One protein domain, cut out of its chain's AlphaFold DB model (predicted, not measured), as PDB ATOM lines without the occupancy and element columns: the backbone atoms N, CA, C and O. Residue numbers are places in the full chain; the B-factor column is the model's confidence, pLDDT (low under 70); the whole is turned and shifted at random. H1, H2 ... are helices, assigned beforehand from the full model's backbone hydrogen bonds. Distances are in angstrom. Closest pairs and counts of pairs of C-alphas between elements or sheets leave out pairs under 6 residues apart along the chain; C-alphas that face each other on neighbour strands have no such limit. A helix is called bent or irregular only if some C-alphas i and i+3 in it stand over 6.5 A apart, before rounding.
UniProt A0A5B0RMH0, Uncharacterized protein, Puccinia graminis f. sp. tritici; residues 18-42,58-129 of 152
ATOM      1  N   ALA A  18      74.857 114.773 106.121       77.06
ATOM      2  CA  ALA A  18      73.576 115.246 105.611       77.06
ATOM      3  C   ALA A  18      73.716 116.624 104.955       77.06
ATOM      4  O   ALA A  18      73.217 116.843 103.851       77.06
ATOM      5  N   SER A  19      74.480 117.522 105.585       85.25
ATOM      6  CA  SER A  19      74.810 118.837 105.027       85.25
ATOM      7  C   SER A  19      75.533 118.718 103.678       85.25
ATOM      8  O   SER A  19      75.143 119.344 102.690       85.25
ATOM      9  N   ARG A  20      76.522 117.818 103.582       88.31
ATOM     10  CA  ARG A  20      77.242 117.551 102.326       88.31
ATOM     11  C   ARG A  20      76.338 116.959 101.241       88.31
ATOM     12  O   ARG A  20      76.511 117.282 100.068       88.31
ATOM     13  N   ALA A  21      75.400 116.083 101.599       88.00
ATOM     14  CA  ALA A  21      74.460 115.498 100.645       88.00
ATOM     15  C   ALA A  21      73.505 116.551 100.059       88.00
ATOM     16  O   ALA A  21      73.281 116.570  98.850       88.00
ATOM     17  N   VAL A  22      72.997 117.457 100.902       92.81
ATOM     18  CA  VAL A  22      72.171 118.594 100.466       92.81
ATOM     19  C   VAL A  22      72.956 119.508  99.528       92.81
ATOM     20  O   VAL A  22      72.436 119.878  98.480       92.81
ATOM     21  N   GLN A  23      74.214 119.813  99.857       93.31
ATOM     22  CA  GLN A  23      75.070 120.636  99.002       93.31
ATOM     23  C   GLN A  23      75.262 120.006  97.617       93.31
ATOM     24  O   GLN A  23      74.972 120.652  96.618       93.31
ATOM     25  N   LYS A  24      75.628 118.717  97.555       94.62
ATOM     26  CA  LYS A  24      75.783 117.990  96.282       94.62
ATOM     27  C   LYS A  24      74.509 117.996  95.434       94.62
ATOM     28  O   LYS A  24      74.587 118.143  94.220       94.62
ATOM     29  N   LYS A  25      73.336 117.823  96.058       94.12
ATOM     30  CA  LYS A  25      72.048 117.914  95.351       94.12
ATOM     31  C   LYS A  25      71.801 119.330  94.818       94.12
ATOM     32  O   LYS A  25      71.288 119.472  93.717       94.12
ATOM     33  N   GLY A  26      72.164 120.358  95.584       95.81
ATOM     34  CA  GLY A  26      72.072 121.755  95.156       95.81
ATOM     35  C   GLY A  26      72.954 122.046  93.944       95.81
ATOM     36  O   GLY A  26      72.473 122.635  92.980       95.81
ATOM     37  N   ASP A  27      74.198 121.566  93.963       97.38
ATOM     38  CA  ASP A  27      75.130 121.702  92.839       97.38
ATOM     39  C   ASP A  27      74.566 121.041  91.571       97.38
ATOM     40  O   ASP A  27      74.561 121.654  90.507       97.38
ATOM     41  N   LEU A  28      73.989 119.840  91.699       96.94
ATOM     42  CA  LEU A  28      73.373 119.124  90.578       96.94
ATOM     43  C   LEU A  28      72.148 119.857  90.002       96.94
ATOM     44  O   LEU A  28      71.945 119.873  88.791       96.94
ATOM     45  N   VAL A  29      71.330 120.489  90.852       97.12
ATOM     46  CA  VAL A  29      70.203 121.322  90.391       97.12
ATOM     47  C   VAL A  29      70.709 122.506  89.565       97.12
ATOM     48  O   VAL A  29      70.102 122.849  88.549       97.12
ATOM     49  N   ILE A  30      71.809 123.134  89.988       97.00
ATOM     50  CA  ILE A  30      72.422 124.255  89.266       97.00
ATOM     51  C   ILE A  30      72.967 123.784  87.917       97.00
ATOM     52  O   ILE A  30      72.643 124.398  86.901       97.00
ATOM     53  N   GLU A  31      73.740 122.697  87.903       97.06
ATOM     54  CA  GLU A  31      74.291 122.084  86.687       97.06
ATOM     55  C   GLU A  31      73.173 121.755  85.688       97.06
ATOM     56  O   GLU A  31      73.207 122.213  84.551       97.06
ATOM     57  N   SER A  32      72.090 121.115  86.139       95.06
ATOM     58  CA  SER A  32      70.953 120.788  85.271       95.06
ATOM     59  C   SER A  32      70.276 122.020  84.649       95.06
ATOM     60  O   SER A  32      69.841 121.965  83.498       95.06
ATOM     61  N   PHE A  33      70.190 123.154  85.359       95.38
ATOM     62  CA  PHE A  33      69.691 124.394  84.749       95.38
ATOM     63  C   PHE A  33      70.680 125.004  83.753       95.38
ATOM     64  O   PHE A  33      70.245 125.605  82.771       95.38
ATOM     65  N   GLN A  34      71.987 124.876  83.995       95.50
ATOM     66  CA  GLN A  34      73.019 125.332  83.061       95.50
ATOM     67  C   GLN A  34      73.008 124.504  81.774       95.50
ATOM     68  O   GLN A  34      73.093 125.077  80.688       95.50
ATOM     69  N   ASP A  35      72.824 123.191  81.887       92.00
ATOM     70  CA  ASP A  35      72.662 122.292  80.745       92.00
ATOM     71  C   ASP A  35      71.417 122.663  79.935       92.00
ATOM     72  O   ASP A  35      71.502 122.858  78.722       92.00
ATOM     73  N   LEU A  36      70.278 122.868  80.609       91.62
ATOM     74  CA  LEU A  36      69.035 123.298  79.963       91.62
ATOM     75  C   LEU A  36      69.200 124.645  79.246       91.62
ATOM     76  O   LEU A  36      68.747 124.821  78.116       91.62
ATOM     77  N   TYR A  37      69.869 125.605  79.883       90.69
ATOM     78  CA  TYR A  37      70.162 126.897  79.268       90.69
ATOM     79  C   TYR A  37      71.030 126.733  78.014       90.69
ATOM     80  O   TYR A  37      70.725 127.313  76.967       90.69
ATOM     81  N   SER A  38      72.072 125.905  78.098       88.94
ATOM     82  CA  SER A  38      72.981 125.631  76.984       88.94
ATOM     83  C   SER A  38      72.241 124.977  75.815       88.94
ATOM     84  O   SER A  38      72.380 125.434  74.687       88.94
ATOM     85  N   GLN A  39      71.352 124.013  76.081       83.75
ATOM     86  CA  GLN A  39      70.494 123.376  75.072       83.75
ATOM     87  C   GLN A  39      69.622 124.390  74.315       83.75
ATOM     88  O   GLN A  39      69.435 124.269  73.110       83.75
ATOM     89  N   THR A  40      69.088 125.401  75.009       81.69
ATOM     90  CA  THR A  40      68.205 126.412  74.389       81.69
ATOM     91  C   THR A  40      68.937 127.520  73.639       81.69
ATOM     92  O   THR A  40      68.317 128.235  72.853       81.69
ATOM     93  N   THR A  41      70.229 127.704  73.907       81.56
ATOM     94  CA  THR A  41      71.035 128.797  73.343       81.56
ATOM     95  C   THR A  41      72.101 128.314  72.372       81.56
ATOM     96  O   THR A  41      72.806 129.148  71.808       81.56
ATOM     97  N   ASP A  42      72.195 126.999  72.160       76.06
ATOM     98  CA  ASP A  42      73.146 126.380  71.250       76.06
ATOM     99  C   ASP A  42      72.926 126.889  69.808       76.06
ATOM    100  O   ASP A  42      71.910 126.566  69.180       76.06
ATOM    101  N   GLU A  58      52.887 119.211  49.951       60.94
ATOM    102  CA  GLU A  58      51.926 118.135  49.936       60.94
ATOM    103  C   GLU A  58      50.960 118.374  51.095       60.94
ATOM    104  O   GLU A  58      51.349 118.814  52.179       60.94
ATOM    105  N   THR A  59      49.677 118.082  50.890       62.38
ATOM    106  CA  THR A  59      48.618 118.237  51.902       62.38
ATOM    107  C   THR A  59      48.984 117.601  53.255       62.38
ATOM    108  O   THR A  59      48.504 118.050  54.299       62.38
ATOM    109  N   GLY A  60      49.858 116.585  53.251       66.88
ATOM    110  CA  GLY A  60      50.426 115.960  54.447       66.88
ATOM    111  C   GLY A  60      51.232 116.919  55.330       66.88
ATOM    112  O   GLY A  60      50.987 116.958  56.533       66.88
ATOM    113  N   TYR A  61      52.092 117.758  54.748       73.19
ATOM    114  CA  TYR A  61      52.951 118.683  55.496       73.19
ATOM    115  C   TYR A  61      52.148 119.792  56.195       73.19
ATOM    116  O   TYR A  61      52.355 120.088  57.368       73.19
ATOM    117  N   ILE A  62      51.135 120.354  55.523       74.56
ATOM    118  CA  ILE A  62      50.243 121.353  56.144       74.56
ATOM    119  C   ILE A  62      49.470 120.738  57.320       74.56
ATOM    120  O   ILE A  62      49.266 121.390  58.346       74.56
ATOM    121  N   LYS A  63      49.026 119.481  57.188       81.50
ATOM    122  CA  LYS A  63      48.344 118.761  58.273       81.50
ATOM    123  C   LYS A  63      49.281 118.531  59.460       81.50
ATOM    124  O   LYS A  63      48.843 118.675  60.600       81.50
ATOM    125  N   GLU A  64      50.538 118.204  59.190       82.75
ATOM    126  CA  GLU A  64      51.576 118.026  60.201       82.75
ATOM    127  C   GLU A  64      51.858 119.331  60.949       82.75
ATOM    128  O   GLU A  64      51.702 119.346  62.166       82.75
ATOM    129  N   ILE A  65      52.100 120.449  60.249       84.12
ATOM    130  CA  ILE A  65      52.276 121.763  60.893       84.12
ATOM    131  C   ILE A  65      51.077 122.102  61.784       84.12
ATOM    132  O   ILE A  65      51.256 122.484  62.938       84.12
ATOM    133  N   LYS A  66      49.840 121.940  61.290       85.75
ATOM    134  CA  LYS A  66      48.638 122.220  62.096       85.75
ATOM    135  C   LYS A  66      48.554 121.326  63.333       85.75
ATOM    136  O   LYS A  66      48.171 121.795  64.402       85.75
ATOM    137  N   SER A  67      48.896 120.047  63.200       89.06
ATOM    138  CA  SER A  67      48.927 119.106  64.322       89.06
ATOM    139  C   SER A  67      49.985 119.499  65.355       89.06
ATOM    140  O   SER A  67      49.689 119.549  66.548       89.06
ATOM    141  N   THR A  68      51.193 119.831  64.901       89.50
ATOM    142  CA  THR A  68      52.309 120.280  65.739       89.50
ATOM    143  C   THR A  68      51.974 121.584  66.455       89.50
ATOM    144  O   THR A  68      52.136 121.675  67.670       89.50
ATOM    145  N   PHE A  69      51.398 122.555  65.746       89.19
ATOM    146  CA  PHE A  69      50.929 123.815  66.316       89.19
ATOM    147  C   PHE A  69      49.861 123.604  67.397       89.19
ATOM    148  O   PHE A  69      49.947 124.171  68.487       89.19
ATOM    149  N   ASN A  70      48.879 122.733  67.137       92.62
ATOM    150  CA  ASN A  70      47.868 122.386  68.132       92.62
ATOM    151  C   ASN A  70      48.499 121.746  69.374       92.62
ATOM    152  O   ASN A  70      48.170 122.156  70.482       92.62
ATOM    153  N   ARG A  71      49.431 120.796  69.207       94.75
ATOM    154  CA  ARG A  71      50.146 120.151  70.323       94.75
ATOM    155  C   ARG A  71      50.963 121.153  71.141       94.75
ATOM    156  O   ARG A  71      50.950 121.074  72.372       94.75
ATOM    157  N   LEU A  72      51.622 122.108  70.482       94.31
ATOM    158  CA  LEU A  72      52.366 123.182  71.141       94.31
ATOM    159  C   LEU A  72      51.449 123.980  72.081       94.31
ATOM    160  O   LEU A  72      51.745 124.121  73.267       94.31
ATOM    161  N   HIS A  73      50.294 124.418  71.578       93.88
ATOM    162  CA  HIS A  73      49.330 125.203  72.351       93.88
ATOM    163  C   HIS A  73      48.572 124.402  73.414       93.88
ATOM    164  O   HIS A  73      48.359 124.903  74.518       93.88
ATOM    165  N   SER A  74      48.124 123.187  73.095       95.81
ATOM    166  CA  SER A  74      47.227 122.423  73.965       95.81
ATOM    167  C   SER A  74      47.956 121.632  75.045       95.81
ATOM    168  O   SER A  74      47.331 121.271  76.038       95.81
ATOM    169  N   SER A  75      49.242 121.323  74.844       96.44
ATOM    170  CA  SER A  75      49.997 120.419  75.716       96.44
ATOM    171  C   SER A  75      51.327 121.012  76.163       96.44
ATOM    172  O   SER A  75      51.526 121.205  77.360       96.44
ATOM    173  N   LEU A  76      52.222 121.331  75.224       97.31
ATOM    174  CA  LEU A  76      53.618 121.637  75.557       97.31
ATOM    175  C   LEU A  76      53.765 122.943  76.345       97.31
ATOM    176  O   LEU A  76      54.403 122.958  77.394       97.31
ATOM    177  N   LEU A  77      53.126 124.030  75.899       97.00
ATOM    178  CA  LEU A  77      53.181 125.314  76.607       97.00
ATOM    179  C   LEU A  77      52.504 125.263  77.995       97.00
ATOM    180  O   LEU A  77      53.094 125.756  78.961       97.00
ATOM    181  N   PRO A  78      51.309 124.655  78.159       98.12
ATOM    182  CA  PRO A  78      50.747 124.404  79.485       98.12
ATOM    183  C   PRO A  78      51.658 123.567  80.392       98.12
ATOM    184  O   PRO A  78      51.796 123.884  81.575       98.12
ATOM    185  N   GLN A  79      52.290 122.521  79.855       97.94
ATOM    186  CA  GLN A  79      53.202 121.657  80.604       97.94
ATOM    187  C   GLN A  79      54.436 122.424  81.082       97.94
ATOM    188  O   GLN A  79      54.720 122.401  82.281       97.94
ATOM    189  N   LEU A  80      55.077 123.185  80.190       97.50
ATOM    190  CA  LEU A  80      56.189 124.076  80.515       97.50
ATOM    191  C   LEU A  80      55.808 125.032  81.652       97.50
ATOM    192  O   LEU A  80      56.488 125.094  82.675       97.50
ATOM    193  N   ARG A  81      54.662 125.718  81.527       97.69
ATOM    194  CA  ARG A  81      54.156 126.628  82.565       97.69
ATOM    195  C   ARG A  81      54.013 125.930  83.917       97.69
ATOM    196  O   ARG A  81      54.409 126.491  84.939       97.69
ATOM    197  N   ASN A  82      53.431 124.733  83.934       98.06
ATOM    198  CA  ASN A  82      53.199 123.981  85.164       98.06
ATOM    199  C   ASN A  82      54.516 123.535  85.813       98.06
ATOM    200  O   ASN A  82      54.670 123.678  87.025       98.06
ATOM    201  N   GLN A  83      55.475 123.050  85.022       97.88
ATOM    202  CA  GLN A  83      56.804 122.664  85.501       97.88
ATOM    203  C   GLN A  83      57.560 123.871  86.075       97.88
ATOM    204  O   GLN A  83      58.069 123.794  87.194       97.88
ATOM    205  N   SER A  84      57.566 125.012  85.374       96.00
ATOM    206  CA  SER A  84      58.202 126.247  85.852       96.00
ATOM    207  C   SER A  84      57.567 126.766  87.143       96.00
ATOM    208  O   SER A  84      58.279 127.186  88.057       96.00
ATOM    209  N   ALA A  85      56.237 126.712  87.255       97.62
ATOM    210  CA  ALA A  85      55.526 127.108  88.467       97.62
ATOM    211  C   ALA A  85      55.842 126.174  89.647       97.62
ATOM    212  O   ALA A  85      56.086 126.647  90.757       97.62
ATOM    213  N   ALA A  86      55.890 124.859  89.411       97.38
ATOM    214  CA  ALA A  86      56.232 123.875  90.434       97.38
ATOM    215  C   ALA A  86      57.669 124.051  90.945       97.38
ATOM    216  O   ALA A  86      57.888 124.083  92.155       97.38
ATOM    217  N   ILE A  87      58.636 124.236  90.040       96.56
ATOM    218  CA  ILE A  87      60.031 124.539  90.393       96.56
ATOM    219  C   ILE A  87      60.106 125.826  91.216       96.56
ATOM    220  O   ILE A  87      60.753 125.849  92.259       96.56
ATOM    221  N   SER A  88      59.406 126.878  90.783       96.19
ATOM    222  CA  SER A  88      59.399 128.174  91.468       96.19
ATOM    223  C   SER A  88      58.867 128.062  92.902       96.19
ATOM    224  O   SER A  88      59.437 128.649  93.815       96.19
ATOM    225  N   LEU A  89      57.815 127.265  93.121       96.19
ATOM    226  CA  LEU A  89      57.278 126.992  94.457       96.19
ATOM    227  C   LEU A  89      58.259 126.188  95.326       96.19
ATOM    228  O   LEU A  89      58.397 126.445  96.519       96.19
ATOM    229  N   LEU A  90      58.946 125.201  94.743       95.88
ATOM    230  CA  LEU A  90      59.918 124.373  95.464       95.88
ATOM    231  C   LEU A  90      61.187 125.145  95.841       95.88
ATOM    232  O   LEU A  90      61.773 124.855  96.885       95.88
ATOM    233  N   LEU A  91      61.578 126.118  95.016       95.19
ATOM    234  CA  LEU A  91      62.715 127.008  95.240       95.19
ATOM    235  C   LEU A  91      62.416 128.164  96.204       95.19
ATOM    236  O   LEU A  91      63.344 128.902  96.539       95.19
ATOM    237  N   ASP A  92      61.174 128.324  96.679       95.62
ATOM    238  CA  ASP A  92      60.871 129.313  97.716       95.62
ATOM    239  C   ASP A  92      61.793 129.094  98.933       95.62
ATOM    240  O   ASP A  92      61.790 128.001  99.502       95.62
ATOM    241  N   PRO A  93      62.589 130.087  99.370       93.31
ATOM    242  CA  PRO A  93      63.605 129.871 100.398       93.31
ATOM    243  C   PRO A  93      63.048 129.440 101.758       93.31
ATOM    244  O   PRO A  93      63.682 128.647 102.461       93.31
ATOM    245  N   SER A  94      61.888 129.969 102.157       93.19
ATOM    246  CA  SER A  94      61.244 129.617 103.427       93.19
ATOM    247  C   SER A  94      60.772 128.174 103.411       93.19
ATOM    248  O   SER A  94      60.823 127.473 104.422       93.19
ATOM    249  N   ASP A  95      60.333 127.733 102.248       89.88
ATOM    250  CA  ASP A  95      59.768 126.427 102.029       89.88
ATOM    251  C   ASP A  95      60.865 125.378 101.774       89.88
ATOM    252  O   ASP A  95      60.800 124.278 102.317       89.88
ATOM    253  N   LEU A  96      61.907 125.725 101.014       93.12
ATOM    254  CA  LEU A  96      63.091 124.909 100.724       93.12
ATOM    255  C   LEU A  96      63.846 124.509 101.992       93.12
ATOM    256  O   LEU A  96      64.259 123.361 102.132       93.12
ATOM    257  N   ARG A  97      63.973 125.426 102.956       92.56
ATOM    258  CA  ARG A  97      64.668 125.170 104.229       92.56
ATOM    259  C   ARG A  97      63.967 124.152 105.131       92.56
ATOM    260  O   ARG A  97      64.629 123.602 106.005       92.56
ATOM    261  N   LYS A  98      62.662 123.911 104.950       93.25
ATOM    262  CA  LYS A  98      61.902 122.940 105.762       93.25
ATOM    263  C   LYS A  98      62.339 121.506 105.476       93.25
ATOM    264  O   LYS A  98      62.444 120.713 106.403       93.25
ATOM    265  N   ASP A  99      62.590 121.201 104.205       93.19
ATOM    266  CA  ASP A  99      63.088 119.899 103.765       93.19
ATOM    267  C   ASP A  99      63.931 120.054 102.490       93.19
ATOM    268  O   ASP A  99      63.438 119.856 101.372       93.19
ATOM    269  N   PRO A 100      65.204 120.453 102.631       93.25
ATOM    270  CA  PRO A 100      66.041 120.749 101.478       93.25
ATOM    271  C   PRO A 100      66.363 119.488 100.674       93.25
ATOM    272  O   PRO A 100      66.445 119.541  99.450       93.25
ATOM    273  N   CYS A 101      66.514 118.337 101.333       92.62
ATOM    274  CA  CYS A 101      66.913 117.103 100.668       92.62
ATOM    275  C   CYS A 101      65.807 116.571  99.745       92.62
ATOM    276  O   CYS A 101      66.098 116.237  98.591       92.62
ATOM    277  N   LEU A 102      64.557 116.521 100.229       93.94
ATOM    278  CA  LEU A 102      63.422 116.079  99.415       93.94
ATOM    279  C   LEU A 102      63.053 117.111  98.351       93.94
ATOM    280  O   LEU A 102      62.758 116.742  97.217       93.94
ATOM    281  N   LYS A 103      63.093 118.409  98.670       96.31
ATOM    282  CA  LYS A 103      62.731 119.444  97.692       96.31
ATOM    283  C   LYS A 103      63.713 119.524  96.530       96.31
ATOM    284  O   LYS A 103      63.262 119.592  95.391       96.31
ATOM    285  N   LEU A 104      65.021 119.447  96.786       96.75
ATOM    286  CA  LEU A 104      66.020 119.394  95.712       96.75
ATOM    287  C   LEU A 104      65.852 118.140  94.842       96.75
ATOM    288  O   LEU A 104      65.996 118.212  93.629       96.75
ATOM    289  N   GLU A 105      65.472 117.006  95.432       95.94
ATOM    290  CA  GLU A 105      65.175 115.782  94.678       95.94
ATOM    291  C   GLU A 105      63.939 115.921  93.782       95.94
ATOM    292  O   GLU A 105      63.959 115.511  92.620       95.94
ATOM    293  N   PHE A 106      62.877 116.559  94.281       96.69
ATOM    294  CA  PHE A 106      61.716 116.872  93.455       96.69
ATOM    295  C   PHE A 106      62.048 117.858  92.337       96.69
ATOM    296  O   PHE A 106      61.568 117.667  91.221       96.69
ATOM    297  N   ILE A 107      62.881 118.869  92.603       97.75
ATOM    298  CA  ILE A 107      63.338 119.809  91.574       97.75
ATOM    299  C   ILE A 107      64.071 119.052  90.464       97.75
ATOM    300  O   ILE A 107      63.680 119.201  89.312       97.75
ATOM    301  N   LEU A 108      65.026 118.176  90.793       96.69
ATOM    302  CA  LEU A 108      65.746 117.360  89.801       96.69
ATOM    303  C   LEU A 108      64.799 116.514  88.940       96.69
ATOM    304  O   LEU A 108      64.941 116.443  87.720       96.69
ATOM    305  N   LYS A 109      63.780 115.906  89.558       96.69
ATOM    306  CA  LYS A 109      62.770 115.131  88.826       96.69
ATOM    307  C   LYS A 109      61.966 116.001  87.856       96.69
ATOM    308  O   LYS A 109      61.674 115.564  86.744       96.69
ATOM    309  N   ILE A 110      61.595 117.215  88.266       97.50
ATOM    310  CA  ILE A 110      60.877 118.150  87.392       97.50
ATOM    311  C   ILE A 110      61.811 118.676  86.296       97.50
ATOM    312  O   ILE A 110      61.368 118.778  85.159       97.50
ATOM    313  N   GLN A 111      63.087 118.948  86.596       95.94
ATOM    314  CA  GLN A 111      64.087 119.398  85.620       95.94
ATOM    315  C   GLN A 111      64.302 118.383  84.494       95.94
ATOM    316  O   GLN A 111      64.331 118.780  83.335       95.94
ATOM    317  N   SER A 112      64.368 117.084  84.807       93.75
ATOM    318  CA  SER A 112      64.452 116.036  83.779       93.75
ATOM    319  C   SER A 112      63.264 116.098  82.811       93.75
ATOM    320  O   SER A 112      63.460 116.185  81.607       93.75
ATOM    321  N   SER A 113      62.035 116.160  83.331       95.50
ATOM    322  CA  SER A 113      60.833 116.271  82.490       95.50
ATOM    323  C   SER A 113      60.733 117.616  81.756       95.50
ATOM    324  O   SER A 113      60.173 117.690  80.660       95.50
ATOM    325  N   LEU A 114      61.245 118.693  82.355       96.00
ATOM    326  CA  LEU A 114      61.316 120.015  81.741       96.00
ATOM    327  C   LEU A 114      62.268 120.011  80.542       96.00
ATOM    328  O   LEU A 114      61.917 120.581  79.515       96.00
ATOM    329  N   SER A 115      63.417 119.338  80.649       93.88
ATOM    330  CA  SER A 115      64.370 119.186  79.544       93.88
ATOM    331  C   SER A 115      63.718 118.529  78.329       93.88
ATOM    332  O   SER A 115      63.787 119.086  77.237       93.88
ATOM    333  N   ASP A 116      62.983 117.433  78.534       93.69
ATOM    334  CA  ASP A 116      62.239 116.760  77.461       93.69
ATOM    335  C   ASP A 116      61.167 117.680  76.851       93.69
ATOM    336  O   ASP A 116      60.984 117.746  75.639       93.69
ATOM    337  N   THR A 117      60.469 118.446  77.696       96.19
ATOM    338  CA  THR A 117      59.414 119.369  77.243       96.19
ATOM    339  C   THR A 117      59.991 120.495  76.386       96.19
ATOM    340  O   THR A 117      59.395 120.871  75.380       96.19
ATOM    341  N   VAL A 118      61.143 121.038  76.781       94.31
ATOM    342  CA  VAL A 118      61.858 122.067  76.020       94.31
ATOM    343  C   VAL A 118      62.346 121.504  74.690       94.31
ATOM    344  O   VAL A 118      62.124 122.139  73.664       94.31
ATOM    345  N   GLU A 119      62.920 120.304  74.687       91.69
ATOM    346  CA  GLU A 119      63.338 119.610  73.467       91.69
ATOM    347  C   GLU A 119      62.171 119.447  72.481       91.69
ATOM    348  O   GLU A 119      62.263 119.854  71.325       91.69
ATOM    349  N   GLU A 120      61.024 118.953  72.955       92.69
ATOM    350  CA  GLU A 120      59.824 118.799  72.131       92.69
ATOM    351  C   GLU A 120      59.290 120.132  71.589       92.69
ATOM    352  O   GLU A 120      58.759 120.175  70.475       92.69
ATOM    353  N   ILE A 121      59.402 121.217  72.363       92.88
ATOM    354  CA  ILE A 121      59.036 122.564  71.910       92.88
ATOM    355  C   ILE A 121      59.980 123.018  70.802       92.88
ATOM    356  O   ILE A 121      59.495 123.511  69.786       92.88
ATOM    357  N   LEU A 122      61.291 122.840  70.965       88.38
ATOM    358  CA  LEU A 122      62.277 123.211  69.949       88.38
ATOM    359  C   LEU A 122      62.011 122.456  68.641       88.38
ATOM    360  O   LEU A 122      61.795 123.095  67.615       88.38
ATOM    361  N   SER A 123      61.842 121.130  68.689       86.44
ATOM    362  CA  SER A 123      61.491 120.345  67.496       86.44
ATOM    363  C   SER A 123      60.156 120.774  66.869       86.44
ATOM    364  O   SER A 123      59.987 120.747  65.648       86.44
ATOM    365  N   ALA A 124      59.172 121.167  67.687       87.88
ATOM    366  CA  ALA A 124      57.902 121.686  67.186       87.88
ATOM    367  C   ALA A 124      58.082 123.025  66.456       87.88
ATOM    368  O   ALA A 124      57.452 123.238  65.418       87.88
ATOM    369  N   LEU A 125      58.940 123.909  66.971       85.19
ATOM    370  CA  LEU A 125      59.279 125.174  66.324       85.19
ATOM    371  C   LEU A 125      60.001 124.937  64.994       85.19
ATOM    372  O   LEU A 125      59.610 125.553  64.006       85.19
ATOM    373  N   ASP A 126      60.945 124.000  64.931       79.56
ATOM    374  CA  ASP A 126      61.649 123.649  63.689       79.56
ATOM    375  C   ASP A 126      60.692 123.109  62.611       79.56
ATOM    376  O   ASP A 126      60.814 123.427  61.426       79.56
ATOM    377  N   CYS A 127      59.680 122.337  63.021       81.75
ATOM    378  CA  CYS A 127      58.626 121.839  62.133       81.75
ATOM    379  C   CYS A 127      57.721 122.966  61.598       81.75
ATOM    380  O   CYS A 127      57.374 122.968  60.412       81.75
ATOM    381  N   ILE A 128      57.326 123.912  62.460       79.88
ATOM    382  CA  ILE A 128      56.420 125.022  62.115       79.88
ATOM    383  C   ILE A 128      57.141 126.098  61.290       79.88
ATOM    384  O   ILE A 128      56.546 126.667  60.372       79.88
ATOM    385  N   PHE A 129      58.407 126.373  61.605       74.25
ATOM    386  CA  PHE A 129      59.219 127.435  61.015       74.25
ATOM    387  C   PHE A 129      60.463 126.863  60.327       74.25
ATOM    388  O   PHE A 129      61.584 127.113  60.773       74.25
TER     389      PHE A 129
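Overview. This is residues 18 to 42 and 58 to 129 of the 152 residues of an uncharacterized protein of Puccinia graminis f. sp. tritici (UniProt A0A5B0RMH0). Three long helices run lengthwise along a narrow rod, with H4 in the middle between H1 and the bent helix H2. H1 and H4 run the same way, the two arms of H2 run opposite to H4, and the short helix H3 lies in the turn from H2b to H4 near one end of the rod. The printed part has 97 residues with four named helices, in the order H1, H2, H3, H4, and no named strand, and its class is all helix. It is loose, with a radius of gyration of the C-alphas of 16.9 A, and spans 60 by 25 by 15 A.

Along the chain. H1 holds residues 18 to 41 and measures 35.1 A from C-alpha 18 at (73.576, 115.246, 105.611) to C-alpha 41 at (71.035, 128.797, 73.343). H2, residues 59 to 90, was assigned as one helix by its hydrogen bonds but is bent: C-alphas 74 and 77 are 7.1 A apart. Its arms are H2a, residues 59 to 74, 22.5 A long, and H2b, residues 77 to 90, 20.0 A long. H3 is short, residues 93 to 96, 5.0 A. H4 holds residues 100 to 128 and measures 40.7 A, ending with C-alpha 128 at (56.420, 125.022, 62.115).

Arrangement. H1 touches H4 at a shallow tilt of 9 degrees, and the two run the same way; their closest C-alphas, those of Val 22 and Cys 101, are 5.5 A apart. H2a and H2b stand at a shallow tilt of 26 degrees to each other. H2a touches H4 with residues 65 to 72 alone, and H4 touches H2a with residues 121 to 128 alone; the closest C-alphas, those of Ile 65 and Ile 128, are 5.4 A apart. These two run opposite ways at a shallow tilt of 27 degrees. H2b touches H4 too, opposite ways at a shallow tilt of 20 degrees, closest at the C-alphas of Ile 87 and Ile 107, 5.9 A apart. H3 is close to H4 but not clearly touching it, with the C-alphas of Leu 96 and Lys 103 closest at 6.3 A. H1 is apart from H2a, H2b and H3. In H1, H2a, H2b and H4 every pair of O i and N i+4 is within hydrogen-bond range, while H3 is too short for such a pair.

Size, cuts and confidence. The two C-alphas farthest apart are those of Ala 18 and Glu 58, at 59.8 A. Residues 43 to 57 are not printed, and C-alphas 42 and 58 are 31.2 A apart across this cut, which the link from H1 to H2 crosses. The links from H2 to H3 and from H3 to H4 are tight. The mean pLDDT of the printed part is 91.0, and residues 58 to 60 are under 70.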